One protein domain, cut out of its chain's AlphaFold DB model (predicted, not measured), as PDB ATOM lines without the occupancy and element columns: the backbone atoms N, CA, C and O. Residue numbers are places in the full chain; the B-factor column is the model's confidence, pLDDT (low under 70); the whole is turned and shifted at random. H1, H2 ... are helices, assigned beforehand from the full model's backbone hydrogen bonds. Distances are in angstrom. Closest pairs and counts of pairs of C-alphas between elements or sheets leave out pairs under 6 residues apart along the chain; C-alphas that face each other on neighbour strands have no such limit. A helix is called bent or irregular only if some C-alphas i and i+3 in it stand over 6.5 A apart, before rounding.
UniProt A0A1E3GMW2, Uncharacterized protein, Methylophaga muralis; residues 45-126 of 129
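What this domain is: This is residues 45 to 126 of the 129 residues of an uncharacterized protein of Methylophaga muralis (UniProt A0A1E3GMW2). The bent helix H3 and the helix H4 make an elongated body: H4 folds back beside H3b, the second arm of H3, as a helical hairpin, and the tip at residues 94 to 99 sticks out at one end. At the other end H1 packs on H3a, the first arm, with H2 set crosswise to H1, while H5 runs back loosely along H4. The printed part has 82 residues with five named helices, H1 to H5 in order along the chain, and no named strand; the class is all helix. The whole is compact, with a radius of gyration of the C-alphas of 13.2 A, and spans 36 by 24 by 18 A.

Where its parts are: Find C-alpha 45 at (6.579, -21.959, 25.530); here H1 begins, and it runs to residue 52. Next comes H2, residues 59 to 67. H3, residues 74 to 95, was assigned as one helix by its hydrogen bonds, but it is bent: C-alphas 84 and 87 are 6.8 A apart. Its arm H3a, residues 74 to 84, is 15.3 A long, and its arm H3b, residues 87 to 95, is 12.7 A long. Look for C-alpha 98 at (12.515, 13.582, 24.739), where H4 starts; it runs 20.7 A to residue 112. H5, residues 118 to 126, ends with C-alpha 126 at (23.057, 6.009, 26.751).

How they stand to each other: Start at H1, which touches H3a, closest at the C-alphas of Leu 49 and Phe 76, 5.5 A apart; they run the same way at a shallow tilt of 32 degrees, only just short of steep. H1 and H2 are close but not clearly touching, with the C-alphas of Leu 51 and Leu 61 closest at 7.7 A, and about perpendicular at 85 degrees. H2 touches no helix, but it and H4 are near each other. H3a and H3b stand at a steep tilt of 55 degrees. The hairpin of H3b and H4 has its closest C-alphas at Phe 92 and Gly 100, 4.3 A apart, and a shallow tilt of 22 degrees, opposite ways. H4 touches H3a with residues 107 to 112 alone, closest at the C-alphas of Phe 77 and Leu 111, 7.2 A; they run opposite ways at a shallow tilt of 33 degrees, only just short of steep. H5 is close to H4 but not clearly touching it: the closest C-alphas are those of Glu 105 and Ile 124, 6.6 A apart, at a shallow tilt of 20 degrees, opposite ways. H5 is apart from H1, H2, H3a and H3b. In H1, H2, H3a, H3b, H4 and H5, every O i to N i+4 pair is within hydrogen-bond range.

The domain as a whole: Look at Glu 47 and Asp 97 for the two C-alphas farthest apart, 36.8 A. The printed part has no cut and no long link; those from H3 to H4 and from H4 to H5 are tight. Residues 54 to 60, of which 59 and 60 belong to H2, stand free. The mean pLDDT of the printed part is 84.0, and residues 114 to 115 are under 70.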
ATOM      1  N   GLU A  45       5.962 -23.255  25.843       91.38
ATOM      2  CA  GLU A  45       6.579 -21.959  25.530       91.38
ATOM      3  C   GLU A  45       5.870 -21.267  24.352       91.38
ATOM      4  O   GLU A  45       5.587 -20.074  24.404       91.38
ATOM      5  N   GLY A  46       5.503 -22.019  23.308       91.50
ATOM      6  CA  GLY A  46       4.776 -21.479  22.157       91.50
ATOM      7  C   GLY A  46       3.404 -20.894  22.511       91.50
ATOM      8  O   GLY A  46       3.020 -19.871  21.943       91.50
ATOM      9  N   GLU A  47       2.685 -21.504  23.455       94.44
ATOM     10  CA  GLU A  47       1.400 -20.998  23.950       94.44
ATOM     11  C   GLU A  47       1.583 -19.730  24.780       94.44
ATOM     12  O   GLU A  47       0.897 -18.743  24.522       94.44
ATOM     13  N   LEU A  48       2.566 -19.697  25.686       92.44
ATOM     14  CA  LEU A  48       2.911 -18.489  26.446       92.44
ATOM     15  C   LEU A  48       3.233 -17.314  25.511       92.44
ATOM     16  O   LEU A  48       2.715 -16.211  25.692       92.44
ATOM     17  N   LEU A  49       4.027 -17.551  24.461       88.81
ATOM     18  CA  LEU A  49       4.323 -16.537  23.445       88.81
ATOM     19  C   LEU A  49       3.069 -16.060  22.703       88.81
ATOM     20  O   LEU A  49       2.968 -14.880  22.372       88.81
ATOM     21  N   ALA A  50       2.131 -16.961  22.401       89.12
ATOM     22  CA  ALA A  50       0.884 -16.601  21.735       89.12
ATOM     23  C   ALA A  50      -0.003 -15.728  22.636       89.12
ATOM     24  O   ALA A  50      -0.532 -14.727  22.155       89.12
ATOM     25  N   LEU A  51      -0.099 -16.061  23.928       90.44
ATOM     26  CA  LEU A  51      -0.850 -15.285  24.917       90.44
ATOM     27  C   LEU A  51      -0.290 -13.867  25.076       90.44
ATOM     28  O   LEU A  51      -1.059 -12.909  25.107       90.44
ATOM     29  N   GLY A  52       1.039 -13.709  25.089       84.00
ATOM     30  CA  GLY A  52       1.682 -12.388  25.147       84.00
ATOM     31  C   GLY A  52       1.272 -11.454  24.000       84.00
ATOM     32  O   GLY A  52       1.152 -10.248  24.193       84.00
ATOM     33  N   ASN A  53       0.954 -12.015  22.831       81.81
ATOM     34  CA  ASN A  53       0.581 -11.247  21.639       81.81
ATOM     35  C   ASN A  53      -0.912 -10.909  21.559       81.81
ATOM     36  O   ASN A  53      -1.345 -10.258  20.604       81.81
ATOM     37  N   MET A  54      -1.725 -11.386  22.502       83.81
ATOM     38  CA  MET A  54      -3.154 -11.101  22.502       83.81
ATOM     39  C   MET A  54      -3.401  -9.645  22.899       83.81
ATOM     40  O   MET A  54      -2.814  -9.134  23.846       83.81
ATOM     41  N   THR A  55      -4.326  -8.983  22.198       80.00
ATOM     42  CA  THR A  55      -4.783  -7.628  22.560       80.00
ATOM     43  C   THR A  55      -5.429  -7.595  23.945       80.00
ATOM     44  O   THR A  55      -5.366  -6.580  24.628       80.00
ATOM     45  N   GLN A  56      -6.043  -8.706  24.349       81.69
ATOM     46  CA  GLN A  56      -6.583  -8.917  25.683       81.69
ATOM     47  C   GLN A  56      -5.935 -10.180  26.248       81.69
ATOM     48  O   GLN A  56      -6.186 -11.276  25.745       81.69
ATOM     49  N   GLN A  57      -5.053 -10.002  27.226       84.31
ATOM     50  CA  GLN A  57      -4.327 -11.094  27.868       84.31
ATOM     51  C   GLN A  57      -5.220 -11.758  28.931       84.31
ATOM     52  O   GLN A  57      -6.128 -11.107  29.453       84.31
ATOM     53  N   PRO A  58      -5.029 -13.057  29.222       90.75
ATOM     54  CA  PRO A  58      -5.726 -13.697  30.330       90.75
ATOM     55  C   PRO A  58      -5.240 -13.122  31.669       90.75
ATOM     56  O   PRO A  58      -4.070 -12.751  31.798       90.75
ATOM     57  N   GLU A  59      -6.130 -13.075  32.662       87.81
ATOM     58  CA  GLU A  59      -5.846 -12.501  33.987       87.81
ATOM     59  C   GLU A  59      -4.658 -13.198  34.668       87.81
ATOM     60  O   GLU A  59      -3.860 -12.550  35.340       87.81
ATOM     61  N   GLU A  60      -4.475 -14.498  34.433       91.06
ATOM     62  CA  GLU A  60      -3.346 -15.274  34.944       91.06
ATOM     63  C   GLU A  60      -2.011 -14.787  34.372       91.06
ATOM     64  O   GLU A  60      -1.034 -14.655  35.107       91.06
ATOM     65  N   LEU A  61      -1.960 -14.446  33.078       89.06
ATOM     66  CA  LEU A  61      -0.745 -13.894  32.478       89.06
ATOM     67  C   LEU A  61      -0.441 -12.504  33.040       89.06
ATOM     68  O   LEU A  61       0.720 -12.188  33.303       89.06
ATOM     69  N   GLU A  62      -1.465 -11.674  33.232       82.62
ATOM     70  CA  GLU A  62      -1.307 -10.358  33.854       82.62
ATOM     71  C   GLU A  62      -0.798 -10.485  35.296       82.62
ATOM     72  O   GLU A  62       0.135  -9.779  35.684       82.62
ATOM     73  N   PHE A  63      -1.339 -11.438  36.059       82.81
ATOM     74  CA  PHE A  63      -0.907 -11.755  37.416       82.81
ATOM     75  C   PHE A  63       0.549 -12.241  37.464       82.81
ATOM     76  O   PHE A  63       1.351 -11.684  38.216       82.81
ATOM     77  N   VAL A  64       0.933 -13.202  36.616       87.62
ATOM     78  CA  VAL A  64       2.318 -13.698  36.520       87.62
ATOM     79  C   VAL A  64       3.271 -12.562  36.158       87.62
ATOM     80  O   VAL A  64       4.277 -12.364  36.834       87.62
ATOM     81  N   ARG A  65       2.950 -11.749  35.143       83.50
ATOM     82  CA  ARG A  65       3.772 -10.586  34.766       83.50
ATOM     83  C   ARG A  65       3.893  -9.573  35.901       83.50
ATOM     84  O   ARG A  65       4.916  -8.901  36.022       83.50
ATOM     85  N   ALA A  66       2.844  -9.433  36.706       73.19
ATOM     86  CA  ALA A  66       2.811  -8.469  37.784       73.19
ATOM     87  C   ALA A  66       3.575  -8.927  39.035       73.19
ATOM     88  O   ALA A  66       4.234  -8.113  39.677       73.19
ATOM     89  N   PHE A  67       3.496 -10.196  39.411       77.31
ATOM     90  CA  PHE A  67       4.026 -10.648  40.701       77.31
ATOM     91  C   PHE A  67       5.209 -11.605  40.561       77.31
ATOM     92  O   PHE A  67       6.124 -11.546  41.378       77.31
ATOM     93  N   PHE A  68       5.251 -12.401  39.491       85.12
ATOM     94  CA  PHE A  68       6.212 -13.490  39.311       85.12
ATOM     95  C   PHE A  68       6.810 -13.536  37.889       85.12
ATOM     96  O   PHE A  68       6.799 -14.584  37.240       85.12
ATOM     97  N   PRO A  69       7.352 -12.420  37.357       81.56
ATOM     98  CA  PRO A  69       7.812 -12.360  35.967       81.56
ATOM     99  C   PRO A  69       8.956 -13.343  35.665       81.56
ATOM    100  O   PRO A  69       9.106 -13.765  34.524       81.56
ATOM    101  N   TYR A  70       9.729 -13.758  36.672       82.56
ATOM    102  CA  TYR A  70      10.803 -14.749  36.525       82.56
ATOM    103  C   TYR A  70      10.313 -16.151  36.139       82.56
ATOM    104  O   TYR A  70      11.127 -16.970  35.718       82.56
ATOM    105  N   LEU A  71       9.013 -16.439  36.273       89.94
ATOM    106  CA  LEU A  71       8.423 -17.696  35.808       89.94
ATOM    107  C   LEU A  71       8.281 -17.735  34.277       89.94
ATOM    108  O   LEU A  71       8.163 -18.809  33.697       89.94
ATOM    109  N   LEU A  72       8.302 -16.582  33.601       89.69
ATOM    110  CA  LEU A  72       8.182 -16.518  32.147       89.69
ATOM    111  C   LEU A  72       9.548 -16.735  31.474       89.69
ATOM    112  O   LEU A  72      10.564 -16.213  31.940       89.69
ATOM    113  N   PRO A  73       9.599 -17.461  30.342       87.44
ATOM    114  CA  PRO A  73      10.850 -17.699  29.633       87.44
ATOM    115  C   PRO A  73      11.399 -16.401  29.028       87.44
ATOM    116  O   PRO A  73      10.647 -15.527  28.600       87.44
ATOM    117  N   GLU A  74      12.722 -16.288  28.897       83.81
ATOM    118  CA  GLU A  74      13.380 -15.104  28.315       83.81
ATOM    119  C   GLU A  74      12.848 -14.760  26.908       83.81
ATOM    120  O   GLU A  74      12.679 -13.592  26.546       83.81
ATOM    121  N   SER A  75      12.512 -15.786  26.120       84.75
ATOM    122  CA  SER A  75      11.907 -15.650  24.791       84.75
ATOM    123  C   SER A  75      10.572 -14.898  24.812       84.75
ATOM    124  O   SER A  75      10.281 -14.169  23.859       84.75
ATOM    125  N   PHE A  76       9.791 -15.015  25.893       87.25
ATOM    126  CA  PHE A  76       8.556 -14.258  26.090       87.25
ATOM    127  C   PHE A  76       8.839 -12.770  26.096       87.25
ATOM    128  O   PHE A  76       8.230 -12.020  25.331       87.25
ATOM    129  N   PHE A  77       9.806 -12.339  26.896       80.19
ATOM    130  CA  PHE A  77      10.130 -10.929  26.992       80.19
ATOM    131  C   PHE A  77      10.796 -10.393  25.729       80.19
ATOM    132  O   PHE A  77      10.441  -9.308  25.280       80.19
ATOM    133  N   ASN A  78      11.704 -11.151  25.109       75.44
ATOM    134  CA  ASN A  78      12.343 -10.737  23.858       75.44
ATOM    135  C   ASN A  78      11.306 -10.522  22.748       75.44
ATOM    136  O   ASN A  78      11.314  -9.492  22.074       75.44
ATOM    137  N   ARG A  79      10.352 -11.446  22.610       76.94
ATOM    138  CA  ARG A  79       9.307 -11.349  21.588       76.94
ATOM    139  C   ARG A  79       8.288 -10.249  21.881       76.94
ATOM    140  O   ARG A  79       7.888  -9.536  20.966       76.94
ATOM    141  N   ASN A  80       7.903 -10.065  23.143       73.56
ATOM    142  CA  ASN A  80       7.039  -8.949  23.533       73.56
ATOM    143  C   ASN A  80       7.761  -7.594  23.402       73.56
ATOM    144  O   ASN A  80       7.128  -6.602  23.063       73.56
ATOM    145  N   MET A  81       9.085  -7.533  23.583       75.00
ATOM    146  CA  MET A  81       9.875  -6.325  23.323       75.00
ATOM    147  C   MET A  81       9.855  -5.966  21.832       75.00
ATOM    148  O   MET A  81       9.570  -4.817  21.484       75.00
ATOM    149  N   GLU A  82      10.074  -6.953  20.959       71.19
ATOM    150  CA  GLU A  82      10.013  -6.782  19.502       71.19
ATOM    151  C   GLU A  82       8.630  -6.345  19.000       71.19
ATOM    152  O   GLU A  82       8.537  -5.587  18.039       71.19
ATOM    153  N   LEU A  83       7.549  -6.806  19.628       73.00
ATOM    154  CA  LEU A  83       6.192  -6.508  19.164       73.00
ATOM    155  C   LEU A  83       5.607  -5.242  19.792       73.00
ATOM    156  O   LEU A  83       4.948  -4.466  19.100       73.00
ATOM    157  N   THR A  84       5.870  -5.010  21.077       76.06
ATOM    158  CA  THR A  84       5.221  -3.944  21.850       76.06
ATOM    159  C   THR A  84       6.074  -2.679  21.904       76.06
ATOM    160  O   THR A  84       5.557  -1.582  21.700       76.06
ATOM    161  N   CYS A  85       7.389  -2.807  22.116       84.31
ATOM    162  CA  CYS A  85       8.268  -1.652  22.347       84.31
ATOM    163  C   CYS A  85       9.143  -1.274  21.146       84.31
ATOM    164  O   CYS A  85       9.625  -0.144  21.067       84.31
ATOM    165  N   TYR A  86       9.342  -2.165  20.175       84.88
ATOM    166  CA  TYR A  86      10.105  -1.835  18.970       84.88
ATOM    167  C   TYR A  86       9.465  -0.728  18.109       84.88
ATOM    168  O   TYR A  86      10.202   0.144  17.642       84.88
ATOM    169  N   PRO A  87       8.128  -0.663  17.920       86.44
ATOM    170  CA  PRO A  87       7.525   0.444  17.177       86.44
ATOM    171  C   PRO A  87       7.777   1.814  17.825       86.44
ATOM    172  O   PRO A  87       8.093   2.774  17.119       86.44
ATOM    173  N   SER A  88       7.701   1.911  19.160       85.75
ATOM    174  CA  SER A  88       8.006   3.159  19.878       85.75
ATOM    175  C   SER A  88       9.497   3.500  19.814       85.75
ATOM    176  O   SER A  88       9.847   4.664  19.618       85.75
ATOM    177  N   PHE A  89      10.377   2.493  19.859       87.94
ATOM    178  CA  PHE A  89      11.809   2.681  19.620       87.94
ATOM    179  C   PHE A  89      12.100   3.250  18.226       87.94
ATOM    180  O   PHE A  89      12.890   4.182  18.107       87.94
ATOM    181  N   LEU A  90      11.468   2.727  17.169       87.69
ATOM    182  CA  LEU A  90      11.651   3.233  15.803       87.69
ATOM    183  C   LEU A  90      11.171   4.682  15.661       87.69
ATOM    184  O   LEU A  90      11.843   5.490  15.014       87.69
ATOM    185  N   ALA A  91      10.044   5.026  16.294       88.12
ATOM    186  CA  ALA A  91       9.552   6.400  16.334       88.12
ATOM    187  C   ALA A  91      10.575   7.331  17.005       88.12
ATOM    188  O   ALA A  91      10.992   8.321  16.402       88.12
ATOM    189  N   PHE A  92      11.069   6.952  18.188       90.88
ATOM    190  CA  PHE A  92      12.139   7.670  18.882       90.88
ATOM    191  C   PHE A  92      13.426   7.764  18.050       90.88
ATOM    192  O   PHE A  92      14.049   8.819  17.982       90.88
ATOM    193  N   GLN A  93      13.843   6.691  17.377       86.88
ATOM    194  CA  GLN A  93      15.056   6.690  16.560       86.88
ATOM    195  C   GLN A  93      14.979   7.726  15.427       86.88
ATOM    196  O   GLN A  93      16.008   8.310  15.074       86.88
ATOM    197  N   SER A  94      13.777   7.963  14.892       91.00
ATOM    198  CA  SER A  94      13.520   8.958  13.850       91.00
ATOM    199  C   SER A  94      13.482  10.392  14.382       91.00
ATOM    200  O   SER A  94      13.957  11.292  13.691       91.00
ATOM    201  N   THR A  95      12.889  10.631  15.555       90.50
ATOM    202  CA  THR A  95      12.699  11.989  16.102       90.50
ATOM    203  C   THR A  95      13.863  12.449  16.969       90.50
ATOM    204  O   THR A  95      14.191  13.634  16.975       90.50
ATOM    205  N   LYS A  96      14.501  11.513  17.679       86.88
ATOM    206  CA  LYS A  96      15.549  11.745  18.685       86.88
ATOM    207  C   LYS A  96      15.108  12.711  19.792       86.88
ATOM    208  O   LYS A  96      15.945  13.377  20.394       86.88
ATOM    209  N   ASP A  97      13.806  12.808  20.047       91.38
ATOM    210  CA  ASP A  97      13.230  13.751  20.998       91.38
ATOM    211  C   ASP A  97      12.954  13.122  22.369       91.38
ATOM    212  O   ASP A  97      12.939  11.904  22.561       91.38
ATOM    213  N   GLN A  98      12.755  13.992  23.359       91.69
ATOM    214  CA  GLN A  98      12.515  13.582  24.739       91.69
ATOM    215  C   GLN A  98      11.177  12.848  24.907       91.69
ATOM    216  O   GLN A  98      11.061  11.978  25.770       91.69
ATOM    217  N   GLU A  99      10.165  13.202  24.116       92.94
ATOM    218  CA  GLU A  99       8.840  12.581  24.174       92.94
ATOM    219  C   GLU A  99       8.882  11.140  23.655       92.94
ATOM    220  O   GLU A  99       8.452  10.228  24.363       92.94
ATOM    221  N   GLY A 100       9.496  10.912  22.487       89.94
ATOM    222  CA  GLY A 100       9.711   9.574  21.948       89.94
ATOM    223  C   GLY A 100      10.573   8.710  22.868       89.94
ATOM    224  O   GLY A 100      10.235   7.550  23.105       89.94
ATOM    225  N   PHE A 101      11.639   9.279  23.451       91.31
ATOM    226  CA  PHE A 101      12.464   8.568  24.433       91.31
ATOM    227  C   PHE A 101      11.634   8.092  25.632       91.31
ATOM    228  O   PHE A 101      11.694   6.915  25.977       91.31
ATOM    229  N   LYS A 102      10.826   8.974  26.237       92.06
ATOM    230  CA  LYS A 102       9.988   8.624  27.396       92.06
ATOM    231  C   LYS A 102       8.937   7.570  27.064       92.06
ATOM    232  O   LYS A 102       8.707   6.683  27.876       92.06
ATOM    233  N   ALA A 103       8.315   7.649  25.888       89.38
ATOM    234  CA  ALA A 103       7.336   6.653  25.455       89.38
ATOM    235  C   ALA A 103       7.973   5.261  25.293       89.38
ATOM    236  O   ALA A 103       7.392   4.252  25.692       89.38
ATOM    237  N   TRP A 104       9.186   5.201  24.738       90.06
ATOM    238  CA  TRP A 104       9.936   3.952  24.631       90.06
ATOM    239  C   TRP A 104      10.408   3.429  25.998       90.06
ATOM    240  O   TRP A 104      10.186   2.259  26.304       90.06
ATOM    241  N   GLU A 105      10.993   4.292  26.837       88.88
ATOM    242  CA  GLU A 105      11.437   3.964  28.202       88.88
ATOM    243  C   GLU A 105      10.280   3.416  29.048       88.88
ATOM    244  O   GLU A 105      10.426   2.379  29.693       88.88
ATOM    245  N   GLN A 106       9.106   4.054  28.982       87.06
ATOM    246  CA  GLN A 106       7.907   3.597  29.677       87.06
ATOM    247  C   GLN A 106       7.456   2.214  29.191       87.06
ATOM    248  O   GLN A 106       7.171   1.359  30.022       87.06
ATOM    249  N   CYS A 107       7.440   1.956  27.878       86.00
ATOM    250  CA  CYS A 107       7.075   0.635  27.355       86.00
ATOM    251  C   CYS A 107       8.001  -0.468  27.886       86.00
ATOM    252  O   CYS A 107       7.546  -1.529  28.312       86.00
ATOM    253  N   VAL A 108       9.313  -0.211  27.886       84.44
ATOM    254  CA  VAL A 108      10.297  -1.154  28.428       84.44
ATOM    255  C   VAL A 108      10.075  -1.372  29.926       84.44
ATOM    256  O   VAL A 108      10.130  -2.515  30.378       84.44
ATOM    257  N   GLY A 109       9.785  -0.304  30.672       79.94
ATOM    258  CA  GLY A 109       9.442  -0.375  32.091       79.94
ATOM    259  C   GLY A 109       8.140  -1.133  32.353       79.94
ATOM    260  O   GLY A 109       8.046  -1.888  33.300       79.94
ATOM    261  N   GLU A 110       7.129  -1.051  31.498       77.88
ATOM    262  CA  GLU A 110       5.917  -1.871  31.656       77.88
ATOM    263  C   GLU A 110       6.178  -3.359  31.363       77.88
ATOM    264  O   GLU A 110       5.525  -4.242  31.926       77.88
ATOM    265  N   LEU A 111       7.150  -3.653  30.494       76.81
ATOM    266  CA  LEU A 111       7.518  -5.020  30.137       76.81
ATOM    267  C   LEU A 111       8.408  -5.693  31.192       76.81
ATOM    268  O   LEU A 111       8.189  -6.861  31.504       76.81
ATOM    269  N   TRP A 112       9.388  -4.965  31.729       70.94
ATOM    270  CA  TRP A 112      10.422  -5.483  32.637       70.94
ATOM    271  C   TRP A 112      10.359  -4.901  34.057       70.94
ATOM    272  O   TRP A 112      11.200  -5.222  34.895       70.94
ATOM    273  N   ARG A 113       9.373  -4.041  34.339       72.38
ATOM    274  CA  ARG A 113       9.293  -3.210  35.551       72.38
ATOM    275  C   ARG A 113      10.565  -2.397  35.753       72.38
ATOM    276  O   ARG A 113      10.819  -1.452  35.011       72.38
ATOM    277  N   ASP A 114      11.362  -2.808  36.730       63.59
ATOM    278  CA  ASP A 114      12.568  -2.118  37.171       63.59
ATOM    279  C   ASP A 114      13.853  -2.896  36.840       63.59
ATOM    280  O   ASP A 114      14.942  -2.416  37.157       63.59
ATOM    281  N   ASP A 115      13.756  -4.069  36.196       69.69
ATOM    282  CA  ASP A 115      14.915  -4.926  35.895       69.69
ATOM    283  C   ASP A 115      15.025  -5.286  34.400       69.69
ATOM    284  O   ASP A 115      14.903  -6.448  34.003       69.69
ATOM    285  N   PRO A 116      15.222  -4.291  33.512       75.94
ATOM    286  CA  PRO A 116      15.480  -4.567  32.108       75.94
ATOM    287  C   PRO A 116      16.849  -5.251  31.924       75.94
ATOM    288  O   PRO A 116      17.816  -4.898  32.607       75.94
ATOM    289  N   PRO A 117      17.004  -6.144  30.924       76.56
ATOM    290  CA  PRO A 117      18.276  -6.793  30.625       76.56
ATOM    291  C   PRO A 117      19.411  -5.783  30.455       76.56
ATOM    292  O   PRO A 117      19.211  -4.695  29.914       76.56
ATOM    293  N   GLY A 118      20.639  -6.153  30.830       77.06
ATOM    294  CA  GLY A 118      21.766  -5.211  30.897       77.06
ATOM    295  C   GLY A 118      22.050  -4.418  29.609       77.06
ATOM    296  O   GLY A 118      22.506  -3.276  29.680       77.06
ATOM    297  N   LEU A 119      21.756  -4.981  28.430       77.31
ATOM    298  CA  LEU A 119      21.834  -4.257  27.152       77.31
ATOM    299  C   LEU A 119      20.774  -3.153  27.037       77.31
ATOM    300  O   LEU A 119      21.087  -2.051  26.594       77.31
ATOM    301  N   ILE A 120      19.544  -3.433  27.466       80.62
ATOM    302  CA  ILE A 120      18.418  -2.497  27.450       80.62
ATOM    303  C   ILE A 120      18.598  -1.422  28.525       80.62
ATOM    304  O   ILE A 120      18.473  -0.238  28.223       80.62
ATOM    305  N   ALA A 121      19.002  -1.804  29.740       84.06
ATOM    306  CA  ALA A 121      19.342  -0.860  30.807       84.06
ATOM    307  C   ALA A 121      20.429   0.134  30.360       84.06
ATOM    308  O   ALA A 121      20.338   1.342  30.595       84.06
ATOM    309  N   ARG A 122      21.456  -0.366  29.657       84.31
ATOM    310  CA  ARG A 122      22.497   0.473  29.057       84.31
ATOM    311  C   ARG A 122      21.933   1.381  27.965       84.31
ATOM    312  O   ARG A 122      22.249   2.564  27.961       84.31
ATOM    313  N   ALA A 123      21.085   0.861  27.081       83.38
ATOM    314  CA  ALA A 123      20.462   1.653  26.025       83.38
ATOM    315  C   ALA A 123      19.604   2.803  26.583       83.38
ATOM    316  O   ALA A 123      19.727   3.922  26.096       83.38
ATOM    317  N   ILE A 124      18.804   2.577  27.633       86.31
ATOM    318  CA  ILE A 124      18.021   3.636  28.301       86.31
ATOM    319  C   ILE A 124      18.941   4.755  28.804       86.31
ATOM    320  O   ILE A 124      18.675   5.936  28.589       86.31
ATOM    321  N   LYS A 125      20.062   4.393  29.437       87.81
ATOM    322  CA  LYS A 125      21.036   5.364  29.944       87.81
ATOM    323  C   LYS A 125      21.730   6.145  28.824       87.81
ATOM    324  O   LYS A 125      21.868   7.360  28.933       87.81
ATOM    325  N   ASP A 126      22.188   5.447  27.789       87.25
ATOM    326  CA  ASP A 126      23.057   6.009  26.751       87.25
ATOM    327  C   ASP A 126      22.279   6.794  25.682       87.25
ATOM    328  O   ASP A 126      22.844   7.668  25.027       87.25
TER     329      ASP A 126